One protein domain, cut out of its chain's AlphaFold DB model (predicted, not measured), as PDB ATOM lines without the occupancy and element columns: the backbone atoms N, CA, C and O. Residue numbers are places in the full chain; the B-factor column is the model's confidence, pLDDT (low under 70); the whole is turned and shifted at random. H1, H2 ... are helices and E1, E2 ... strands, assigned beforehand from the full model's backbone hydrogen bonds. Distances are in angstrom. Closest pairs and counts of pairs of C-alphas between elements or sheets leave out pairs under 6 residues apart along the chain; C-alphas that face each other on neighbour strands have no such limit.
ATOM      1  N   ASP A 268     182.856 101.494 136.382       63.88
ATOM      2  CA  ASP A 268     182.228 100.441 135.576       63.88
ATOM      3  C   ASP A 268     181.176  99.666 136.386       63.88
ATOM      4  O   ASP A 268     180.076  99.412 135.909       63.88
ATOM      5  N   VAL A 269     181.463  99.379 137.660       58.72
ATOM      6  CA  VAL A 269     180.498  98.745 138.578       58.72
ATOM      7  C   VAL A 269     179.329  99.679 138.869       58.72
ATOM      8  O   VAL A 269     178.178  99.251 138.879       58.72
ATOM      9  N   ALA A 270     179.604 100.969 139.067       68.50
ATOM     10  CA  ALA A 270     178.560 101.965 139.250       68.50
ATOM     11  C   ALA A 270     177.675 102.090 138.001       68.50
ATOM     12  O   ALA A 270     176.470 102.241 138.158       68.50
ATOM     13  N   ILE A 271     178.243 101.993 136.792       69.56
ATOM     14  CA  ILE A 271     177.497 101.972 135.523       69.56
ATOM     15  C   ILE A 271     176.626 100.719 135.429       69.56
ATOM     16  O   ILE A 271     175.436 100.868 135.194       69.56
ATOM     17  N   MET A 272     177.162  99.524 135.692       64.25
ATOM     18  CA  MET A 272     176.371  98.284 135.647       64.25
ATOM     19  C   MET A 272     175.185  98.321 136.618       64.25
ATOM     20  O   MET A 272     174.060  97.993 136.248       64.25
ATOM     21  N   ILE A 273     175.417  98.773 137.857       65.50
ATOM     22  CA  ILE A 273     174.349  98.944 138.851       65.50
ATOM     23  C   ILE A 273     173.317  99.952 138.345       65.50
ATOM     24  O   ILE A 273     172.118  99.731 138.473       65.50
ATOM     25  N   LEU A 274     173.775 101.062 137.770       73.06
ATOM     26  CA  LEU A 274     172.902 102.110 137.268       73.06
ATOM     27  C   LEU A 274     172.043 101.651 136.087       73.06
ATOM     28  O   LEU A 274     170.850 101.923 136.081       73.06
ATOM     29  N   GLU A 275     172.640 100.969 135.111       69.56
ATOM     30  CA  GLU A 275     171.959 100.442 133.927       69.56
ATOM     31  C   GLU A 275     170.918  99.393 134.321       69.56
ATOM     32  O   GLU A 275     169.811  99.406 133.791       69.56
ATOM     33  N   HIS A 276     171.221  98.548 135.310       64.81
ATOM     34  CA  HIS A 276     170.254  97.596 135.848       64.81
ATOM     35  C   HIS A 276     169.104  98.291 136.587       64.81
ATOM     36  O   HIS A 276     167.939  98.014 136.321       64.81
ATOM     37  N   LEU A 277     169.414  99.252 137.462       65.69
ATOM     38  CA  LEU A 277     168.390 100.029 138.157       65.69
ATOM     39  C   LEU A 277     167.501 100.796 137.165       65.69
ATOM     40  O   LEU A 277     166.289 100.828 137.335       65.69
ATOM     41  N   ALA A 278     168.074 101.342 136.091       64.62
ATOM     42  CA  ALA A 278     167.326 102.033 135.045       64.62
ATOM     43  C   ALA A 278     166.232 101.167 134.406       64.62
ATOM     44  O   ALA A 278     165.179 101.686 134.036       64.62
ATOM     45  N   GLN A 279     166.486  99.859 134.277       61.50
ATOM     46  CA  GLN A 279     165.540  98.891 133.723       61.50
ATOM     47  C   GLN A 279     164.379  98.584 134.677       61.50
ATOM     48  O   GLN A 279     163.356  98.090 134.225       61.50
ATOM     49  N   GLU A 280     164.495  98.861 135.976       54.28
ATOM     50  CA  GLU A 280     163.440  98.568 136.959       54.28
ATOM     51  C   GLU A 280     162.602  99.800 137.333       54.28
ATOM     52  O   GLU A 280     161.575  99.688 138.004       54.28
ATOM     53  N   TRP A 281     162.988 100.996 136.886       59.28
ATOM     54  CA  TRP A 281     162.362 102.260 137.304       59.28
ATOM     55  C   TRP A 281     161.053 102.613 136.607       59.28
ATOM     56  O   TRP A 281     160.629 103.767 136.617       59.28
ATOM     57  N   TYR A 282     160.365 101.613 136.070       48.94
ATOM     58  CA  TYR A 282     159.061 101.772 135.437       48.94
ATOM     59  C   TYR A 282     157.939 102.186 136.411       48.94
ATOM     60  O   TYR A 282     156.844 102.502 135.955       48.94
ATOM     61  N   HIS A 283     158.178 102.216 137.733       45.09
ATOM     62  CA  HIS A 283     157.101 102.362 138.727       45.09
ATOM     63  C   HIS A 283     157.260 103.489 139.763       45.09
ATOM     64  O   HIS A 283     156.257 103.921 140.324       45.09
ATOM     65  N   GLU A 284     158.462 104.023 140.001       46.06
ATOM     66  CA  GLU A 284     158.666 105.146 140.930       46.06
ATOM     67  C   GLU A 284     159.604 106.183 140.302       46.06
ATOM     68  O   GLU A 284     160.766 105.897 140.021       46.06
ATOM     69  N   GLY A 285     159.095 107.397 140.073       51.75
ATOM     70  CA  GLY A 285     159.715 108.417 139.224       51.75
ATOM     71  C   GLY A 285     161.257 108.515 139.321       51.75
ATOM     72  O   GLY A 285     161.801 108.747 140.413       51.75
ATOM     73  N   PRO A 286     161.991 108.409 138.193       50.81
ATOM     74  CA  PRO A 286     163.459 108.343 138.140       50.81
ATOM     75  C   PRO A 286     164.167 109.581 138.709       50.81
ATOM     76  O   PRO A 286     165.345 109.515 139.064       50.81
ATOM     77  N   TYR A 287     163.464 110.714 138.845       50.31
ATOM     78  CA  TYR A 287     164.006 111.948 139.422       50.31
ATOM     79  C   TYR A 287     164.568 111.747 140.832       50.31
ATOM     80  O   TYR A 287     165.688 112.174 141.123       50.31
ATOM     81  N   THR A 288     163.815 111.074 141.707       54.06
ATOM     82  CA  THR A 288     164.283 110.840 143.079       54.06
ATOM     83  C   THR A 288     165.460 109.871 143.088       54.06
ATOM     84  O   THR A 288     166.375 110.023 143.896       54.06
ATOM     85  N   HIS A 289     165.492 108.935 142.143       62.69
ATOM     86  CA  HIS A 289     166.478 107.873 142.083       62.69
ATOM     87  C   HIS A 289     167.839 108.349 141.555       62.69
ATOM     88  O   HIS A 289     168.836 108.198 142.262       62.69
ATOM     89  N   TRP A 290     167.916 109.023 140.399       65.12
ATOM     90  CA  TRP A 290     169.201 109.523 139.877       65.12
ATOM     91  C   TRP A 290     169.849 110.541 140.818       65.12
ATOM     92  O   TRP A 290     171.060 110.503 141.037       65.12
ATOM     93  N   MET A 291     169.044 111.439 141.398       61.47
ATOM     94  CA  MET A 291     169.522 112.481 142.308       61.47
ATOM     95  C   MET A 291     170.056 111.915 143.625       61.47
ATOM     96  O   MET A 291     171.040 112.429 144.158       61.47
ATOM     97  N   ARG A 292     169.456 110.828 144.123       62.38
ATOM     98  CA  ARG A 292     169.981 110.085 145.275       62.38
ATOM     99  C   ARG A 292     171.254 109.326 144.902       62.38
ATOM    100  O   ARG A 292     172.238 109.411 145.631       62.38
ATOM    101  N   ILE A 293     171.279 108.668 143.742       63.28
ATOM    102  CA  ILE A 293     172.413 107.842 143.302       63.28
ATOM    103  C   ILE A 293     173.661 108.676 143.014       63.28
ATOM    104  O   ILE A 293     174.742 108.332 143.489       63.28
ATOM    105  N   ARG A 294     173.545 109.826 142.337       64.06
ATOM    106  CA  ARG A 294     174.698 110.731 142.132       64.06
ATOM    107  C   ARG A 294     175.325 111.209 143.447       64.06
ATOM    108  O   ARG A 294     176.482 111.622 143.448       64.06
ATOM    109  N   GLY A 295     174.552 111.203 144.534       59.84
ATOM    110  CA  GLY A 295     174.994 111.586 145.870       59.84
ATOM    111  C   GLY A 295     175.758 110.482 146.602       59.84
ATOM    112  O   GLY A 295     176.412 110.782 147.594       59.84
ATOM    113  N   VAL A 296     175.716 109.234 146.111       60.47
ATOM    114  CA  VAL A 296     176.333 108.069 146.771       60.47
ATOM    115  C   VAL A 296     177.854 108.188 146.780       60.47
ATOM    116  O   VAL A 296     178.473 108.170 147.839       60.47
ATOM    117  N   CYS A 297     178.471 108.316 145.604       64.81
ATOM    118  CA  CYS A 297     179.904 108.564 145.480       64.81
ATOM    119  C   CYS A 297     180.255 109.117 144.092       64.81
ATOM    120  O   CYS A 297     179.412 109.232 143.198       64.81
ATOM    121  N   ARG A 298     181.535 109.453 143.879       67.56
ATOM    122  CA  ARG A 298     182.013 110.018 142.606       67.56
ATOM    123  C   ARG A 298     181.792 109.081 141.417       67.56
ATOM    124  O   ARG A 298     181.511 109.572 140.326       67.56
ATOM    125  N   ALA A 299     181.935 107.775 141.622       70.88
ATOM    126  CA  ALA A 299     181.723 106.784 140.574       70.88
ATOM    127  C   ALA A 299     180.261 106.760 140.125       70.88
ATOM    128  O   ALA A 299     180.007 106.876 138.934       70.88
ATOM    129  N   PHE A 300     179.311 106.759 141.064       72.38
ATOM    130  CA  PHE A 300     177.888 106.864 140.740       72.38
ATOM    131  C   PHE A 300     177.508 108.202 140.114       72.38
ATOM    132  O   PHE A 300     176.725 108.222 139.174       72.38
ATOM    133  N   ASN A 301     178.090 109.316 140.561       74.75
ATOM    134  CA  ASN A 301     177.884 110.600 139.889       74.75
ATOM    135  C   ASN A 301     178.314 110.517 138.416       74.75
ATOM    136  O   ASN A 301     177.543 110.839 137.521       74.75
ATOM    137  N   ARG A 302     179.518 110.005 138.140       78.56
ATOM    138  CA  ARG A 302     179.991 109.833 136.760       78.56
ATOM    139  C   ARG A 302     179.157 108.839 135.963       78.56
ATOM    140  O   ARG A 302     178.884 109.120 134.802       78.56
ATOM    141  N   ALA A 303     178.742 107.734 136.573       80.56
ATOM    142  CA  ALA A 303     177.861 106.758 135.951       80.56
ATOM    143  C   ALA A 303     176.535 107.408 135.539       80.56
ATOM    144  O   ALA A 303     176.160 107.311 134.377       80.56
ATOM    145  N   VAL A 304     175.885 108.153 136.446       79.38
ATOM    146  CA  VAL A 304     174.641 108.896 136.168       79.38
ATOM    147  C   VAL A 304     174.849 109.867 135.016       79.38
ATOM    148  O   VAL A 304     174.060 109.904 134.079       79.38
ATOM    149  N   LEU A 305     175.940 110.629 135.051       78.88
ATOM    150  CA  LEU A 305     176.264 111.583 133.998       78.88
ATOM    151  C   LEU A 305     176.494 110.906 132.639       78.88
ATOM    152  O   LEU A 305     175.988 111.399 131.636       78.88
ATOM    153  N   ARG A 306     177.215 109.778 132.592       79.62
ATOM    154  CA  ARG A 306     177.411 108.998 131.359       79.62
ATOM    155  C   ARG A 306     176.105 108.400 130.853       79.62
ATOM    156  O   ARG A 306     175.834 108.470 129.662       79.62
ATOM    157  N   TYR A 307     175.288 107.852 131.740       79.00
ATOM    158  CA  TYR A 307     174.000 107.279 131.378       79.00
ATOM    159  C   TYR A 307     173.068 108.334 130.773       79.00
ATOM    160  O   TYR A 307     172.596 108.172 129.652       79.00
ATOM    161  N   LEU A 308     172.912 109.482 131.443       79.19
ATOM    162  CA  LEU A 308     172.119 110.604 130.930       79.19
ATOM    163  C   LEU A 308     172.690 111.184 129.629       79.19
ATOM    164  O   LEU A 308     171.948 111.746 128.832       79.19
ATOM    165  N   SER A 309     173.992 111.043 129.380       79.19
ATOM    166  CA  SER A 309     174.607 111.524 128.143       79.19
ATOM    167  C   SER A 309     174.227 110.729 126.890       79.19
ATOM    168  O   SER A 309     174.302 111.266 125.789       79.19
ATOM    169  N   LYS A 310     173.746 109.490 127.064       82.50
ATOM    170  CA  LYS A 310     173.199 108.646 125.992       82.50
ATOM    171  C   LYS A 310     171.757 109.039 125.599       82.50
ATOM    172  O   LYS A 310     171.123 108.344 124.805       82.50
ATOM    173  N   THR A 311     171.208 110.119 126.167       85.88
ATOM    174  CA  THR A 311     169.857 110.602 125.838       85.88
ATOM    175  C   THR A 311     169.799 111.051 124.387       85.88
ATOM    176  O   THR A 311     170.567 111.916 123.974       85.88
ATOM    177  N   VAL A 312     168.856 110.491 123.637       90.00
ATOM    178  CA  VAL A 312     168.610 110.831 122.228       90.00
ATOM    179  C   VAL A 312     167.330 111.627 122.039       90.00
ATOM    180  O   VAL A 312     167.215 112.373 121.074       90.00
ATOM    181  N   SER A 313     166.370 111.501 122.955       90.62
ATOM    182  CA  SER A 313     165.107 112.222 122.861       90.62
ATOM    183  C   SER A 313     164.517 112.497 124.237       90.62
ATOM    184  O   SER A 313     164.656 111.684 125.154       90.62
ATOM    185  N   VAL A 314     163.868 113.648 124.368       92.06
ATOM    186  CA  VAL A 314     163.072 114.026 125.534       92.06
ATOM    187  C   VAL A 314     161.718 114.483 125.033       92.06
ATOM    188  O   VAL A 314     161.652 115.384 124.199       92.06
ATOM    189  N   GLY A 315     160.655 113.888 125.554       91.56
ATOM    190  CA  GLY A 315     159.304 114.299 125.240       91.56
ATOM    191  C   GLY A 315     158.495 114.682 126.459       91.56
ATOM    192  O   GLY A 315     158.820 114.314 127.592       91.56
ATOM    193  N   VAL A 316     157.463 115.474 126.208       92.69
ATOM    194  CA  VAL A 316     156.563 116.007 127.225       92.69
ATOM    195  C   VAL A 316     155.130 115.701 126.807       92.69
ATOM    196  O   VAL A 316     154.759 115.902 125.652       92.69
ATOM    197  N   GLU A 317     154.322 115.232 127.749       90.69
ATOM    198  CA  GLU A 317     152.892 114.994 127.570       90.69
ATOM    199  C   GLU A 317     152.122 115.779 128.644       90.69
ATOM    200  O   GLU A 317     152.471 115.738 129.831       90.69
ATOM    201  N   ASP A 318     151.104 116.543 128.232       87.19
ATOM    202  CA  ASP A 318     150.226 117.266 129.160       87.19
ATOM    203  C   ASP A 318     149.040 116.359 129.486       87.19
ATOM    204  O   ASP A 318     148.216 116.042 128.626       87.19
ATOM    205  N   LEU A 319     148.963 115.923 130.739       82.38
ATOM    206  CA  LEU A 319     147.833 115.178 131.277       82.38
ATOM    207  C   LEU A 319     146.987 116.147 132.110       82.38
ATOM    208  O   LEU A 319     147.496 117.141 132.617       82.38
ATOM    209  N   ALA A 320     145.687 115.873 132.257       76.75
ATOM    210  CA  ALA A 320     144.714 116.839 132.789       76.75
ATOM    211  C   ALA A 320     145.165 117.592 134.062       76.75
ATOM    212  O   ALA A 320     144.943 118.797 134.151       76.75
ATOM    213  N   ASP A 321     145.842 116.903 134.988       77.81
ATOM    214  CA  ASP A 321     146.355 117.476 136.241       77.81
ATOM    215  C   ASP A 321     147.865 117.233 136.460       77.81
ATOM    216  O   ASP A 321     148.404 117.589 137.506       77.81
ATOM    217  N   CYS A 322     148.566 116.630 135.494       84.12
ATOM    218  CA  CYS A 322     149.958 116.197 135.639       84.12
ATOM    219  C   CYS A 322     150.751 116.463 134.357       84.12
ATOM    220  O   CYS A 322     150.196 116.512 133.267       84.12
ATOM    221  N   VAL A 323     152.071 116.551 134.464       86.38
ATOM    222  CA  VAL A 323     152.954 116.531 133.290       86.38
ATOM    223  C   VAL A 323     153.743 115.243 133.311       86.38
ATOM    224  O   VAL A 323     154.393 114.933 134.308       86.38
ATOM    225  N   GLU A 324     153.700 114.494 132.218       88.00
ATOM    226  CA  GLU A 324     154.591 113.360 132.027       88.00
ATOM    227  C   GLU A 324     155.784 113.792 131.174       88.00
ATOM    228  O   GLU A 324     155.633 114.441 130.142       88.00
ATOM    229  N   ILE A 325     156.992 113.454 131.621       88.31
ATOM    230  CA  ILE A 325     158.209 113.616 130.828       88.31
ATOM    231  C   ILE A 325     158.752 112.233 130.542       88.31
ATOM    232  O   ILE A 325     158.990 111.454 131.470       88.31
ATOM    233  N   TYR A 326     159.014 111.950 129.273       88.00
ATOM    234  CA  TYR A 326     159.707 110.740 128.880       88.00
ATOM    235  C   TYR A 326     161.086 111.043 128.317       88.00
ATOM    236  O   TYR A 326     161.300 111.991 127.565       88.00
ATOM    237  N   GLN A 327     162.049 110.225 128.712       86.81
ATOM    238  CA  GLN A 327     163.442 110.333 128.318       86.81
ATOM    239  C   GLN A 327     163.835 109.045 127.614       86.81
ATOM    240  O   GLN A 327     163.768 107.971 128.209       86.81
ATOM    241  N   CYS A 328     164.264 109.151 126.362       86.75
ATOM    242  CA  CYS A 328     164.739 108.016 125.590       86.75
ATOM    243  C   CYS A 328     166.260 108.038 125.475       86.75
ATOM    244  O   CYS A 328     166.860 109.042 125.079       86.75
ATOM    245  N   ILE A 329     166.865 106.899 125.780       83.94
ATOM    246  CA  ILE A 329     168.299 106.647 125.738       83.94
ATOM    247  C   ILE A 329     168.577 105.562 124.698       83.94
ATOM    248  O   ILE A 329     167.843 104.578 124.605       83.94
ATOM    249  N   GLU A 330     169.627 105.759 123.903       80.44
ATOM    250  CA  GLU A 330     170.106 104.775 122.932       80.44
ATOM    251  C   GLU A 330     171.320 104.039 123.508       80.44
ATOM    252  O   GLU A 330     172.339 104.659 123.818       80.44
ATOM    253  N   ASP A 331     171.220 102.716 123.645       75.19
ATOM    254  CA  ASP A 331     172.315 101.875 124.125       75.19
ATOM    255  C   ASP A 331     172.431 100.596 123.293       75.19
ATOM    256  O   ASP A 331     171.491  99.807 123.198       75.19
ATOM    257  N   GLY A 332     173.571 100.409 122.622       67.94
ATOM    258  CA  GLY A 332     173.812  99.231 121.780       67.94
ATOM    259  C   GLY A 332     172.815  99.031 120.626       67.94
ATOM    260  O   GLY A 332     172.671  97.912 120.146       67.94
ATOM    261  N   GLY A 333     172.121 100.088 120.187       70.38
ATOM    262  CA  GLY A 333     171.072 100.023 119.159       70.38
ATOM    263  C   GLY A 333     169.659  99.769 119.700       70.38
ATOM    264  O   GLY A 333     168.702  99.838 118.933       70.38
ATOM    265  N   ASN A 334     169.510  99.541 121.008       71.12
ATOM    266  CA  ASN A 334     168.211  99.491 121.670       71.12
ATOM    267  C   ASN A 334     167.834 100.882 122.191       71.12
ATOM    268  O   ASN A 334     168.660 101.591 122.772       71.12
ATOM    269  N   ARG A 335     166.571 101.270 121.994       78.44
ATOM    270  CA  ARG A 335     166.011 102.524 122.508       78.44
ATOM    271  C   ARG A 335     165.191 102.228 123.757       78.44
ATOM    272  O   ARG A 335     164.112 101.656 123.659       78.44
ATOM    273  N   ASN A 336     165.691 102.656 124.910       78.38
ATOM    274  CA  ASN A 336     164.999 102.526 126.189       78.38
ATOM    275  C   ASN A 336     164.380 103.872 126.552       78.38
ATOM    276  O   ASN A 336     165.096 104.869 126.638       78.38
ATOM    277  N   CYS A 337     163.065 103.914 126.758       80.50
ATOM    278  CA  CYS A 337     162.362 105.132 127.145       80.50
ATOM    279  C   CYS A 337     161.822 104.993 128.569       80.50
ATOM    280  O   CYS A 337     161.067 104.075 128.872       80.50
ATOM    281  N   THR A 338     162.199 105.926 129.435       76.88
ATOM    282  CA  THR A 338     161.705 106.008 130.810       76.88
ATOM    283  C   THR A 338     160.693 107.139 130.900       76.88
ATOM    284  O   THR A 338     160.989 108.250 130.466       76.88
ATOM    285  N   ARG A 339     159.520 106.874 131.480       80.81
ATOM    286  CA  ARG A 339     158.457 107.865 131.697       80.81
ATOM    287  C   ARG A 339     158.433 108.309 133.158       80.81
ATOM    288  O   ARG A 339     158.646 107.504 134.061       80.81
ATOM    289  N   THR A 340     158.218 109.599 133.392       78.62
ATOM    290  CA  THR A 340     158.141 110.187 134.733       78.62
ATOM    291  C   THR A 340     156.928 111.082 134.835       78.62
ATOM    292  O   THR A 340     156.878 112.131 134.193       78.62
ATOM    293  N   LEU A 341     155.989 110.701 135.694       82.00
ATOM    294  CA  LEU A 341     154.823 111.511 136.001       82.00
ATOM    295  C   LEU A 341     155.154 112.550 137.081       82.00
ATOM    296  O   LEU A 341     155.710 112.218 138.130       82.00
ATOM    297  N   PHE A 342     154.778 113.801 136.837       81.00
ATOM    298  CA  PHE A 342     154.894 114.903 137.784       81.00
ATOM    299  C   PHE A 342     153.511 115.477 138.086       81.00
ATOM    300  O   PHE A 342     152.859 116.034 137.206       81.00
ATOM    301  N   GLU A 343     153.105 115.419 139.355       82.19
ATOM    302  CA  GLU A 343     151.845 116.004 139.848       82.19
ATOM    303  C   GLU A 343     151.805 117.539 139.742       82.19
ATOM    304  O   GLU A 343     150.752 118.152 139.856       82.19
ATOM    305  N   ASN A 344     152.961 118.190 139.571       82.75
ATOM    306  CA  ASN A 344     153.060 119.641 139.448       82.75
ATOM    307  C   ASN A 344     154.057 120.027 138.344       82.75
ATOM    308  O   ASN A 344     155.203 119.556 138.334       82.75
ATOM    309  N   LYS A 345     153.634 120.955 137.472       83.56
ATOM    310  CA  LYS A 345     154.451 121.584 136.422       83.56
ATOM    311  C   LYS A 345     155.752 122.187 136.968       83.56
ATOM    312  O   LYS A 345     156.792 122.003 136.347       83.56
ATOM    313  N   ASP A 346     155.754 122.806 138.149       81.75
ATOM    314  CA  ASP A 346     156.967 123.383 138.757       81.75
ATOM    315  C   ASP A 346     158.061 122.331 138.993       81.75
ATOM    316  O   ASP A 346     159.250 122.577 138.761       81.75
ATOM    317  N   THR A 347     157.665 121.131 139.424       79.00
ATOM    318  CA  THR A 347     158.586 120.011 139.653       79.00
ATOM    319  C   THR A 347     159.113 119.464 138.328       79.00
ATOM    320  O   THR A 347     160.308 119.183 138.221       79.00
ATOM    321  N   ALA A 348     158.258 119.380 137.305       82.25
ATOM    322  CA  ALA A 348     158.651 119.001 135.948       82.25
ATOM    323  C   ALA A 348     159.653 120.009 135.344       82.25
ATOM    324  O   ALA A 348     160.678 119.630 134.776       82.25
ATOM    325  N   VAL A 349     159.427 121.309 135.549       84.31
ATOM    326  CA  VAL A 349     160.337 122.388 135.131       84.31
ATOM    327  C   VAL A 349     161.679 122.296 135.855       84.31
ATOM    328  O   VAL A 349     162.735 122.415 135.228       84.31
ATOM    329  N   ALA A 350     161.666 122.078 137.174       76.62
ATOM    330  CA  ALA A 350     162.886 121.888 137.954       76.62
ATOM    331  C   ALA A 350     163.676 120.663 137.465       76.62
ATOM    332  O   ALA A 350     164.899 120.751 137.313       76.62
ATOM    333  N   TYR A 351     162.975 119.571 137.146       79.81
ATOM    334  CA  TYR A 351     163.556 118.375 136.544       79.81
ATOM    335  C   TYR A 351     164.231 118.694 135.208       79.81
ATOM    336  O   TYR A 351     165.420 118.423 135.065       79.81
ATOM    337  N   LEU A 352     163.534 119.332 134.264       81.44
ATOM    338  CA  LEU A 352     164.093 119.661 132.948       81.44
ATOM    339  C   LEU A 352     165.307 120.581 133.058       81.44
ATOM    340  O   LEU A 352     166.341 120.308 132.450       81.44
ATOM    341  N   ARG A 353     165.231 121.634 133.881       80.06
ATOM    342  CA  ARG A 353     166.365 122.543 134.120       80.06
ATOM    343  C   ARG A 353     167.563 121.802 134.696       80.06
ATOM    344  O   ARG A 353     168.695 122.069 134.299       80.06
ATOM    345  N   GLN A 354     167.332 120.877 135.622       71.06
ATOM    346  CA  GLN A 354     168.400 120.106 136.242       71.06
ATOM    347  C   GLN A 354     168.973 119.041 135.305       71.06
ATOM    348  O   GLN A 354     170.192 118.899 135.249       71.06
ATOM    349  N   ALA A 355     168.135 118.338 134.546       70.94
ATOM    350  CA  ALA A 355     168.562 117.412 133.506       70.94
ATOM    351  C   ALA A 355     169.432 118.152 132.482       70.94
ATOM    352  O   ALA A 355     170.561 117.737 132.223       70.94
ATOM    353  N   CYS A 356     168.975 119.314 132.004       69.75
ATOM    354  CA  CYS A 356     169.760 120.189 131.137       69.75
ATOM    355  C   CYS A 356     171.071 120.602 131.800       69.75
ATOM    356  O   CYS A 356     172.127 120.454 131.203       69.75
ATOM    357  N   PHE A 357     171.045 121.069 133.049       65.69
ATOM    358  CA  PHE A 357     172.251 121.458 133.780       65.69
ATOM    359  C   PHE A 357     173.268 120.309 133.884       65.69
ATOM    360  O   PHE A 357     174.462 120.518 133.663       65.69
ATOM    361  N   LEU A 358     172.807 119.091 134.172       61.66
ATOM    362  CA  LEU A 358     173.649 117.895 134.243       61.66
ATOM    363  C   LEU A 358     174.225 117.520 132.873       61.66
ATOM    364  O   LEU A 358     175.403 117.174 132.776       61.66
ATOM    365  N   MET A 359     173.435 117.655 131.810       63.88
ATOM    366  CA  MET A 359     173.867 117.422 130.432       63.88
ATOM    367  C   MET A 359     174.782 118.542 129.880       63.88
ATOM    368  O   MET A 359     175.657 118.291 129.055       63.88
ATOM    369  N   LEU A 360     174.664 119.774 130.382       57.50
ATOM    370  CA  LEU A 360     175.507 120.919 130.010       57.50
ATOM    371  C   LEU A 360     176.897 120.853 130.653       57.50
ATOM    372  O   LEU A 360     177.907 121.084 129.988       57.50
ATOM    373  N   PHE A 361     176.973 120.534 131.951       51.50
ATOM    374  CA  PHE A 361     178.249 120.484 132.684       51.50
ATOM    375  C   PHE A 361     179.172 119.362 132.229       51.50
ATOM    376  O   PHE A 361     180.375 119.370 132.500       51.50
ATOM    377  N   THR A 362     178.605 118.375 131.562       49.88
ATOM    378  CA  THR A 362     179.296 117.151 131.235       49.88
ATOM    379  C   THR A 362     180.134 117.257 129.975       49.88
ATOM    380  O   THR A 362     181.120 116.531 129.864       49.88
ATOM    381  N   SER A 363     179.802 118.136 129.020       52.03
ATOM    382  CA  SER A 363     180.323 118.027 127.642       52.03
ATOM    383  C   SER A 363     180.208 116.593 127.080       52.03
ATOM    384  O   SER A 363     180.965 116.227 126.187       52.03
ATOM    385  N   TYR A 364     179.300 115.780 127.645       57.06
ATOM    386  CA  TYR A 364     179.110 114.371 127.299       57.06
ATOM    387  C   TYR A 364     177.898 114.169 126.389       57.06
ATOM    388  O   TYR A 364     177.742 113.061 125.908       57.06
ATOM    389  N   ILE A 365     177.062 115.181 126.109       59.91
ATOM    390  CA  ILE A 365     176.054 115.038 125.047       59.91
ATOM    391  C   ILE A 365     176.805 114.825 123.727       59.91
ATOM    392  O   ILE A 365     177.315 115.772 123.126       59.91
ATOM    393  N   GLU A 366     176.923 113.568 123.309       59.06
ATOM    394  CA  GLU A 366     177.650 113.189 122.097       59.06
ATOM    395  C   GLU A 366     176.841 113.525 120.839       59.06
ATOM    396  O   GLU A 366     177.419 113.724 119.769       59.06
ATOM    397  N   LYS A 367     175.509 113.617 120.967       76.31
ATOM    398  CA  LYS A 367     174.570 113.803 119.858       76.31
ATOM    399  C   LYS A 367     173.501 114.854 120.193       76.31
ATOM    400  O   LYS A 367     173.007 114.859 121.316       76.31
ATOM    401  N   PRO A 368     173.123 115.732 119.247       85.94
ATOM    402  CA  PRO A 368     171.962 116.604 119.415       85.94
ATOM    403  C   PRO A 368     170.697 115.776 119.704       85.94
ATOM    404  O   PRO A 368     170.582 114.657 119.206       85.94
ATOM    405  N   ILE A 369     169.780 116.310 120.511       90.56
ATOM    406  CA  ILE A 369     168.595 115.574 120.980       90.56
ATOM    407  C   ILE A 369     167.333 115.905 120.179       90.56
ATOM    408  O   ILE A 369     167.188 117.017 119.671       90.56
ATOM    409  N   ASP A 370     166.388 114.973 120.134       93.25
ATOM    410  CA  ASP A 370     165.038 115.208 119.621       93.25
ATOM    411  C   ASP A 370     164.095 115.643 120.752       93.25
ATOM    412  O   ASP A 370     163.976 114.956 121.770       93.25
ATOM    413  N   ILE A 371     163.408 116.770 120.573       94.56
ATOM    414  CA  ILE A 371     162.367 117.241 121.493       94.56
ATOM    415  C   ILE A 371     161.006 116.817 120.956       94.56
ATOM    416  O   ILE A 371     160.639 117.195 119.845       94.56
ATOM    417  N   ASP A 372     160.242 116.080 121.752       94.25
ATOM    418  CA  ASP A 372     158.916 115.610 121.366       94.25
ATOM    419  C   ASP A 372     157.801 116.318 122.154       94.25
ATOM    420  O   ASP A 372     157.706 116.224 123.378       94.25
ATOM    421  N   LEU A 373     156.981 117.083 121.435       93.62
ATOM    422  CA  LEU A 373     155.843 117.849 121.944       93.62
ATOM    423  C   LEU A 373     154.530 117.381 121.304       93.62
ATOM    424  O   LEU A 373     153.548 118.127 121.308       93.62
ATOM    425  N   GLU A 374     154.482 116.170 120.735       91.12
ATOM    426  CA  GLU A 374     153.287 115.651 120.062       91.12
ATOM    427  C   GLU A 374     152.058 115.660 120.986       91.12
ATOM    428  O   GLU A 374     150.958 116.023 120.574       91.12
ATOM    429  N   HIS A 375     152.244 115.380 122.273       89.75
ATOM    430  CA  HIS A 375     151.163 115.383 123.262       89.75
ATOM    431  C   HIS A 375     151.204 116.593 124.208       89.75
ATOM    432  O   HIS A 375     150.547 116.595 125.248       89.75
ATOM    433  N   TYR A 376     151.935 117.652 123.839       90.00
ATOM    434  CA  TYR A 376     152.061 118.893 124.614       90.00
ATOM    435  C   TYR A 376     151.541 120.107 123.836       90.00
ATOM    436  O   TYR A 376     152.229 121.113 123.706       90.00
ATOM    437  N   GLY A 377     150.342 120.010 123.255       81.62
ATOM    438  CA  GLY A 377     149.756 121.085 122.436       81.62
ATOM    439  C   GLY A 377     148.903 122.105 123.204       81.62
ATOM    440  O   GLY A 377     148.762 123.239 122.756       81.62
ATOM    441  N   ASN A 378     148.349 121.727 124.361       82.12
ATOM    442  CA  ASN A 378     147.372 122.522 125.121       82.12
ATOM    443  C   ASN A 378     148.006 123.294 126.291       82.12
ATOM    444  O   ASN A 378     147.467 123.330 127.395       82.12
ATOM    445  N   HIS A 379     149.160 123.914 126.063       84.94
ATOM    446  CA  HIS A 379     149.869 124.667 127.094       84.94
ATOM    447  C   HIS A 379     149.502 126.169 127.068       84.94
ATOM    448  O   HIS A 379     149.106 126.691 126.022       84.94
ATOM    449  N   PRO A 380     149.605 126.891 128.202       84.38
ATOM    450  CA  PRO A 380     149.361 128.333 128.241       84.38
ATOM    451  C   PRO A 380     150.447 129.130 127.499       84.38
ATOM    452  O   PRO A 380     151.537 128.631 127.219       84.38
ATOM    453  N   ASP A 381     150.164 130.406 127.229       81.44
ATOM    454  CA  ASP A 381     151.209 131.377 126.892       81.44
ATOM    455  C   ASP A 381     152.135 131.592 128.101       81.44
ATOM    456  O   ASP A 381     151.687 131.587 129.253       81.44
ATOM    457  N   ASN A 382     153.419 131.851 127.844       86.88
ATOM    458  CA  ASN A 382     154.482 131.990 128.840       86.88
ATOM    459  C   ASN A 382     154.756 130.684 129.615       86.88
ATOM    460  O   ASN A 382     155.015 130.720 130.823       86.88
ATOM    461  N   ASP A 383     154.754 129.547 128.920       89.62
ATOM    462  CA  ASP A 383     154.922 128.214 129.500       89.62
ATOM    463  C   ASP A 383     156.365 127.955 129.984       89.62
ATOM    464  O   ASP A 383     157.347 128.051 129.238       89.62
ATOM    465  N   ASP A 384     156.514 127.627 131.269       90.00
ATOM    466  CA  ASP A 384     157.822 127.413 131.889       90.00
ATOM    467  C   ASP A 384     158.483 126.078 131.515       90.00
ATOM    468  O   ASP A 384     159.712 125.971 131.614       90.00
ATOM    469  N   VAL A 385     157.715 125.082 131.062       90.19
ATOM    470  CA  VAL A 385     158.223 123.810 130.528       90.19
ATOM    471  C   VAL A 385     158.911 124.064 129.191       90.19
ATOM    472  O   VAL A 385     160.069 123.679 129.025       90.19
ATOM    473  N   LEU A 386     158.278 124.813 128.283       91.44
ATOM    474  CA  LEU A 386     158.898 125.195 127.005       91.44
ATOM    475  C   LEU A 386     160.177 126.022 127.206       91.44
ATOM    476  O   LEU A 386     161.209 125.759 126.580       91.44
ATOM    477  N   LYS A 387     160.170 126.962 128.158       90.69
ATOM    478  CA  LYS A 387     161.389 127.697 128.543       90.69
ATOM    479  C   LYS A 387     162.454 126.785 129.146       90.69
ATOM    480  O   LYS A 387     163.646 127.038 128.978       90.69
ATOM    481  N   ALA A 388     162.062 125.739 129.875       87.69
ATOM    482  CA  ALA A 388     163.008 124.775 130.422       87.69
ATOM    483  C   ALA A 388     163.682 123.949 129.315       87.69
ATOM    484  O   ALA A 388     164.890 123.728 129.399       87.69
ATOM    485  N   LEU A 389     162.944 123.577 128.266       90.31
ATOM    486  CA  LEU A 389     163.476 122.885 127.087       90.31
ATOM    487  C   LEU A 389     164.490 123.738 126.303       90.31
ATOM    488  O   LEU A 389     165.436 123.206 125.728       90.31
ATOM    489  N   CYS A 390     164.400 125.067 126.375       89.06
ATOM    490  CA  CYS A 390     165.426 125.959 125.817       89.06
ATOM    491  C   CYS A 390     166.794 125.856 126.531       89.06
ATOM    492  O   CYS A 390     167.756 126.493 126.119       89.06
ATOM    493  N   ASN A 391     166.934 125.073 127.608       85.75
ATOM    494  CA  ASN A 391     168.246 124.836 128.224       85.75
ATOM    495  C   ASN A 391     169.051 123.726 127.526       85.75
ATOM    496  O   ASN A 391     170.236 123.558 127.826       85.75
ATOM    497  N   PHE A 392     168.455 122.983 126.588       85.06
ATOM    498  CA  PHE A 392     169.189 122.031 125.760       85.06
ATOM    499  C   PHE A 392     170.064 122.767 124.743       85.06
ATOM    500  O   PHE A 392     169.595 123.623 123.998       85.06
ATOM    501  N   GLN A 393     171.360 122.449 124.715       82.50
ATOM    502  CA  GLN A 393     172.337 123.169 123.887       82.50
ATOM    503  C   GLN A 393     172.297 122.786 122.404       82.50
ATOM    504  O   GLN A 393     172.590 123.621 121.552       82.50
ATOM    505  N   ALA A 394     171.993 121.524 122.100       86.69
ATOM    506  CA  ALA A 394     171.993 120.986 120.747       86.69
ATOM    507  C   ALA A 394     170.711 120.179 120.529       86.69
ATOM    508  O   ALA A 394     170.543 119.111 121.116       86.69
ATOM    509  N   ILE A 395     169.823 120.713 119.692       91.75
ATOM    510  CA  ILE A 395     168.526 120.120 119.356       91.75
ATOM    511  C   ILE A 395     168.570 119.731 117.875       91.75
ATOM    512  O   ILE A 395     168.878 120.569 117.028       91.75
ATOM    513  N   ASP A 396     168.312 118.461 117.567       93.81
ATOM    514  CA  ASP A 396     168.293 117.937 116.196       93.81
ATOM    515  C   ASP A 396     166.926 118.142 115.536       93.81
ATOM    516  O   ASP A 396     166.822 118.593 114.389       93.81
ATOM    517  N   SER A 397     165.861 117.824 116.272       95.75
ATOM    518  CA  SER A 397     164.492 117.992 115.805       95.75
ATOM    519  C   SER A 397     163.520 118.375 116.915       95.75
ATOM    520  O   SER A 397     163.784 118.149 118.096       95.75
ATOM    521  N   ILE A 398     162.411 118.996 116.514       95.56
ATOM    522  CA  ILE A 398     161.260 119.269 117.372       95.56
ATOM    523  C   ILE A 398     160.031 118.665 116.695       95.56
ATOM    524  O   ILE A 398     159.747 118.980 115.533       95.56
ATOM    525  N   ILE A 399     159.330 117.793 117.411       94.38
ATOM    526  CA  ILE A 399     158.151 117.068 116.942       94.38
ATOM    527  C   ILE A 399     156.915 117.730 117.550       94.38
ATOM    528  O   ILE A 399     156.845 117.913 118.759       94.38
ATOM    529  N   TYR A 400     155.953 118.112 116.716       92.44
ATOM    530  CA  TYR A 400     154.685 118.716 117.125       92.44
ATOM    531  C   TYR A 400     153.502 117.891 116.618       92.44
ATOM    532  O   TYR A 400     153.575 117.276 115.552       92.44
ATOM    533  N   CYS A 401     152.372 117.966 117.320       87.38
ATOM    534  CA  CYS A 401     151.083 117.556 116.767       87.38
ATOM    535  C   CYS A 401     150.504 118.651 115.862       87.38
ATOM    536  O   CYS A 401     150.727 119.843 116.083       87.38
ATOM    537  N   LYS A 402     149.774 118.248 114.818       82.06
ATOM    538  CA  LYS A 402     149.076 119.155 113.901       82.06
ATOM    539  C   LYS A 402     147.698 119.574 114.437       82.06
ATOM    540  O   LYS A 402     146.895 118.704 114.769       82.06
ATOM    541  N   PRO A 403     147.341 120.870 114.361       82.06
ATOM    542  CA  PRO A 403     148.194 121.988 113.955       82.06
ATOM    543  C   PRO A 403     149.199 122.359 115.055       82.06
ATOM    544  O   PRO A 403     148.867 122.335 116.238       82.06
ATOM    545  N   ARG A 404     150.415 122.744 114.650       82.44
ATOM    546  CA  ARG A 404     151.456 123.214 115.571       82.44
ATOM    547  C   ARG A 404     150.990 124.474 116.310       82.44
ATOM    548  O   ARG A 404     150.379 125.356 115.710       82.44
ATOM    549  N   CYS A 405     151.347 124.587 117.588       84.44
ATOM    550  CA  CYS A 405     151.149 125.806 118.368       84.44
ATOM    551  C   CYS A 405     152.083 126.934 117.879       84.44
ATOM    552  O   CYS A 405     153.295 126.743 117.769       84.44
ATOM    553  N   GLU A 406     151.526 128.117 117.603       86.88
ATOM    554  CA  GLU A 406     152.256 129.305 117.121       86.88
ATOM    555  C   GLU A 406     152.493 130.356 118.224       86.88
ATOM    556  O   GLU A 406     152.675 131.540 117.939       86.88
ATOM    557  N   CYS A 407     152.464 129.955 119.498       89.62
ATOM    558  CA  CYS A 407     152.710 130.889 120.594       89.62
ATOM    559  C   CYS A 407     154.175 131.370 120.632       89.62
ATOM    560  O   CYS A 407     155.080 130.782 120.027       89.62
ATOM    561  N   SER A 408     154.426 132.421 121.419       92.25
ATOM    562  CA  SER A 408     155.763 133.002 121.565       92.25
ATOM    563  C   SER A 408     156.806 132.029 122.117       92.25
ATOM    564  O   SER A 408     157.959 132.104 121.706       92.25
ATOM    565  N   ASP A 409     156.436 131.118 123.022       92.38
ATOM    566  CA  ASP A 409     157.392 130.171 123.617       92.38
ATOM    567  C   ASP A 409     157.780 129.051 122.641       92.38
ATOM    568  O   ASP A 409     158.946 128.663 122.581       92.38
ATOM    569  N   CYS A 410     156.835 128.571 121.825       91.25
ATOM    570  CA  CYS A 410     157.109 127.605 120.759       91.25
ATOM    571  C   CYS A 410     158.047 128.195 119.699       91.25
ATOM    572  O   CYS A 410     158.987 127.528 119.259       91.25
ATOM    573  N   GLU A 411     157.836 129.455 119.312       92.19
ATOM    574  CA  GLU A 411     158.753 130.139 118.398       92.19
ATOM    575  C   GLU A 411     160.111 130.436 119.054       92.19
ATOM    576  O   GLU A 411     161.135 130.262 118.397       92.19
ATOM    577  N   ALA A 412     160.157 130.771 120.349       93.12
ATOM    578  CA  ALA A 412     161.415 130.944 121.079       93.12
ATOM    579  C   ALA A 412     162.234 129.641 121.152       93.12
ATOM    580  O   ALA A 412     163.448 129.668 120.949       93.12
ATOM    581  N   LEU A 413     161.585 128.492 121.378       93.25
ATOM    582  CA  LEU A 413     162.247 127.183 121.374       93.25
ATOM    583  C   LEU A 413     162.850 126.860 120.001       93.25
ATOM    584  O   LEU A 413     163.989 126.399 119.907       93.25
ATOM    585  N   LYS A 414     162.108 127.141 118.928       93.31
ATOM    586  CA  LYS A 414     162.578 126.967 117.550       93.31
ATOM    587  C   LYS A 414     163.735 127.906 117.209       93.31
ATOM    588  O   LYS A 414     164.698 127.476 116.576       93.31
ATOM    589  N   GLU A 415     163.658 129.170 117.620       94.31
ATOM    590  CA  GLU A 415     164.742 130.139 117.437       94.31
ATOM    591  C   GLU A 415     166.010 129.685 118.173       94.31
ATOM    592  O   GLU A 415     167.092 129.677 117.584       94.31
ATOM    593  N   HIS A 416     165.864 129.229 119.421       92.88
ATOM    594  CA  HIS A 416     166.956 128.695 120.235       92.88
ATOM    595  C   HIS A 416     167.600 127.445 119.619       92.88
ATOM    596  O   HIS A 416     168.826 127.347 119.568       92.88
ATOM    597  N   ALA A 417     166.797 126.514 119.095       92.12
ATOM    598  CA  ALA A 417     167.290 125.323 118.397       92.12
ATOM    599  C   ALA A 417     168.075 125.659 117.110       92.12
ATOM    600  O   ALA A 417     168.924 124.885 116.656       92.12
ATOM    601  N   GLY A 418     167.838 126.843 116.542       91.81
ATOM    602  CA  GLY A 418     168.580 127.384 115.416       91.81
ATOM    603  C   GLY A 418     168.089 126.894 114.048       91.81
ATOM    604  O   GLY A 418     167.256 126.000 113.929       91.81
ATOM    605  N   PRO A 419     168.632 127.450 112.952       89.88
ATOM    606  CA  PRO A 419     168.066 127.306 111.605       89.88
ATOM    607  C   PRO A 419     168.214 125.908 110.985       89.88
ATOM    608  O   PRO A 419     167.730 125.676 109.881       89.88
ATOM    609  N   ARG A 420     168.941 124.999 111.644       90.25
ATOM    610  CA  ARG A 420     169.188 123.629 111.166       90.25
ATOM    611  C   ARG A 420     168.279 122.590 111.821       90.25
ATOM    612  O   ARG A 420     168.336 121.436 111.406       90.25
ATOM    613  N   VAL A 421     167.478 122.987 112.812       94.69
ATOM    614  CA  VAL A 421     166.554 122.079 113.493       94.69
ATOM    615  C   VAL A 421     165.510 121.552 112.510       94.69
ATOM    616  O   VAL A 421     164.968 122.300 111.691       94.69
ATOM    617  N   ARG A 422     165.217 120.253 112.574       95.12
ATOM    618  CA  ARG A 422     164.125 119.662 111.795       95.12
ATOM    619  C   ARG A 422     162.817 119.837 112.554       95.12
ATOM    620  O   ARG A 422     162.685 119.345 113.666       95.12
ATOM    621  N   ILE A 423     161.845 120.504 111.944       94.19
ATOM    622  CA  ILE A 423     160.487 120.572 112.486       94.19
ATOM    623  C   ILE A 423     159.681 119.432 111.870       94.19
ATOM    624  O   ILE A 423     159.578 119.340 110.646       94.19
ATOM    625  N   ILE A 424     159.162 118.547 112.717       93.00
ATOM    626  CA  ILE A 424     158.354 117.392 112.327       93.00
ATOM    627  C   ILE A 424     156.940 117.633 112.846       93.00
ATOM    628  O   ILE A 424     156.758 118.014 113.996       93.00
ATOM    629  N   GLU A 425     155.939 117.436 111.995       89.62
ATOM    630  CA  GLU A 425     154.539 117.644 112.355       89.62
ATOM    631  C   GLU A 425     153.735 116.369 112.085       89.62
ATOM    632  O   GLU A 425     153.502 116.007 110.922       89.62
ATOM    633  N   ASN A 426     153.289 115.715 113.154       87.75
ATOM    634  CA  ASN A 426     152.500 114.492 113.097       87.75
ATOM    635  C   ASN A 426     151.004 114.822 113.119       87.75
ATOM    636  O   ASN A 426     150.553 115.739 113.805       87.75
ATOM    637  N   SER A 427     150.218 114.107 112.314       78.50
ATOM    638  CA  SER A 427     148.759 114.225 112.374       78.50
ATOM    639  C   SER A 427     148.264 113.617 113.686       78.50
ATOM    640  O   SER A 427     148.744 112.536 114.026       78.50
TER     641      SER A 427
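What this domain is: This is residues 268 to 427 of the 470 residues of an uncharacterized protein of Haemonchus placei (UniProt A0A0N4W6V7). A twisted six-stranded sheet has one face covered by a row of helices, H4, H5 and H6, side by side, and the other face bare. H1, H2 and H3 form a small cluster toward the E3 side of the sheet, with H3 packing on the last part of H4. The printed part has 160 residues, with six named helices and six named strands in the order H1 H2 H3 E1 E2 E3 H4 E4 H5 E5 H6 E6, class mixed. The sheet runs E3 E2 E1 E4 E5 E6, with parallel and antiparallel neighbours. The whole is compact, with a radius of gyration of the C-alphas of 15.5 A and spans of 47 by 34 by 26 A.

How they stand to each other: H1, residues 268 to 280, touches H3, residues 298 to 309, at a steep tilt of 54 degrees, closest at C-alphas 271 and 303, 4.8 A. H2, residues 286 to 293, forms a helical hairpin with H3, closest at C-alphas 293 and 300, 6.1 A. E1, 311 to 319, E2, 322 to 331, and E3, 334 to 342, make a meander, each strand the antiparallel neighbour of the one before; N 315 and O 326 are 2.8 A apart, N 327 and O 338 2.8 A. H4, residues 345 to 362, runs along the strands at a height over the sheet of 10.4 A. With residues 358 to 362 alone it touches H3, closest at C-alphas 359 and 309, 6.4 A. E4, 369 to 375, is parallel to E1, with N 316 and O 372 at 2.9 A; E3, H4 and E4 make a split strand-helix-strand unit, E2 and E1 between its strands, with a right-handed crossover. H5, residues 384 to 389, touches H4, closest at C-alphas 385 and 349, 5.3 A. E5, 395 to 401, is parallel to E4, with N 373 and O 399 at 2.8 A. H6, residues 408 to 417, lies over E5 at a height of 10.6 A, on the same face as H4, and touches H5 at a shallow tilt of 15 degrees, closest at C-alphas 409 and 386, 6.2 A. E6, 422 to 426, is parallel to E5, with N 400 and O 424 at 2.8 A. E4, H5, E5 and E5, H6, E6 are strand-helix-strand units, parallel neighbour strands with a helix between, both right-handed crossovers. Every O i to N i+4 pair is within hydrogen-bond range in H2, H3, H5 and H6; H1 has 8 of 9 and H4 13 of 14.

Where its parts are: H1 begins at C-alpha 268, (182.228, 100.441, 135.576). E2 is 28.9 A long, E3 26.0 A, H4 25.8 A and E1 23.1 A. E6 ends at C-alpha 426, (152.500, 114.492, 113.097).

The domain as a whole: The C-alphas of Val 269 and Glu 406, the two farthest apart, are 46.8 A apart. The printed part has no cut, and no link is long. The mean pLDDT of the printed part is 78.8; residues 268 to 273, 275 to 298, 332 and 356 to 366 are under 70.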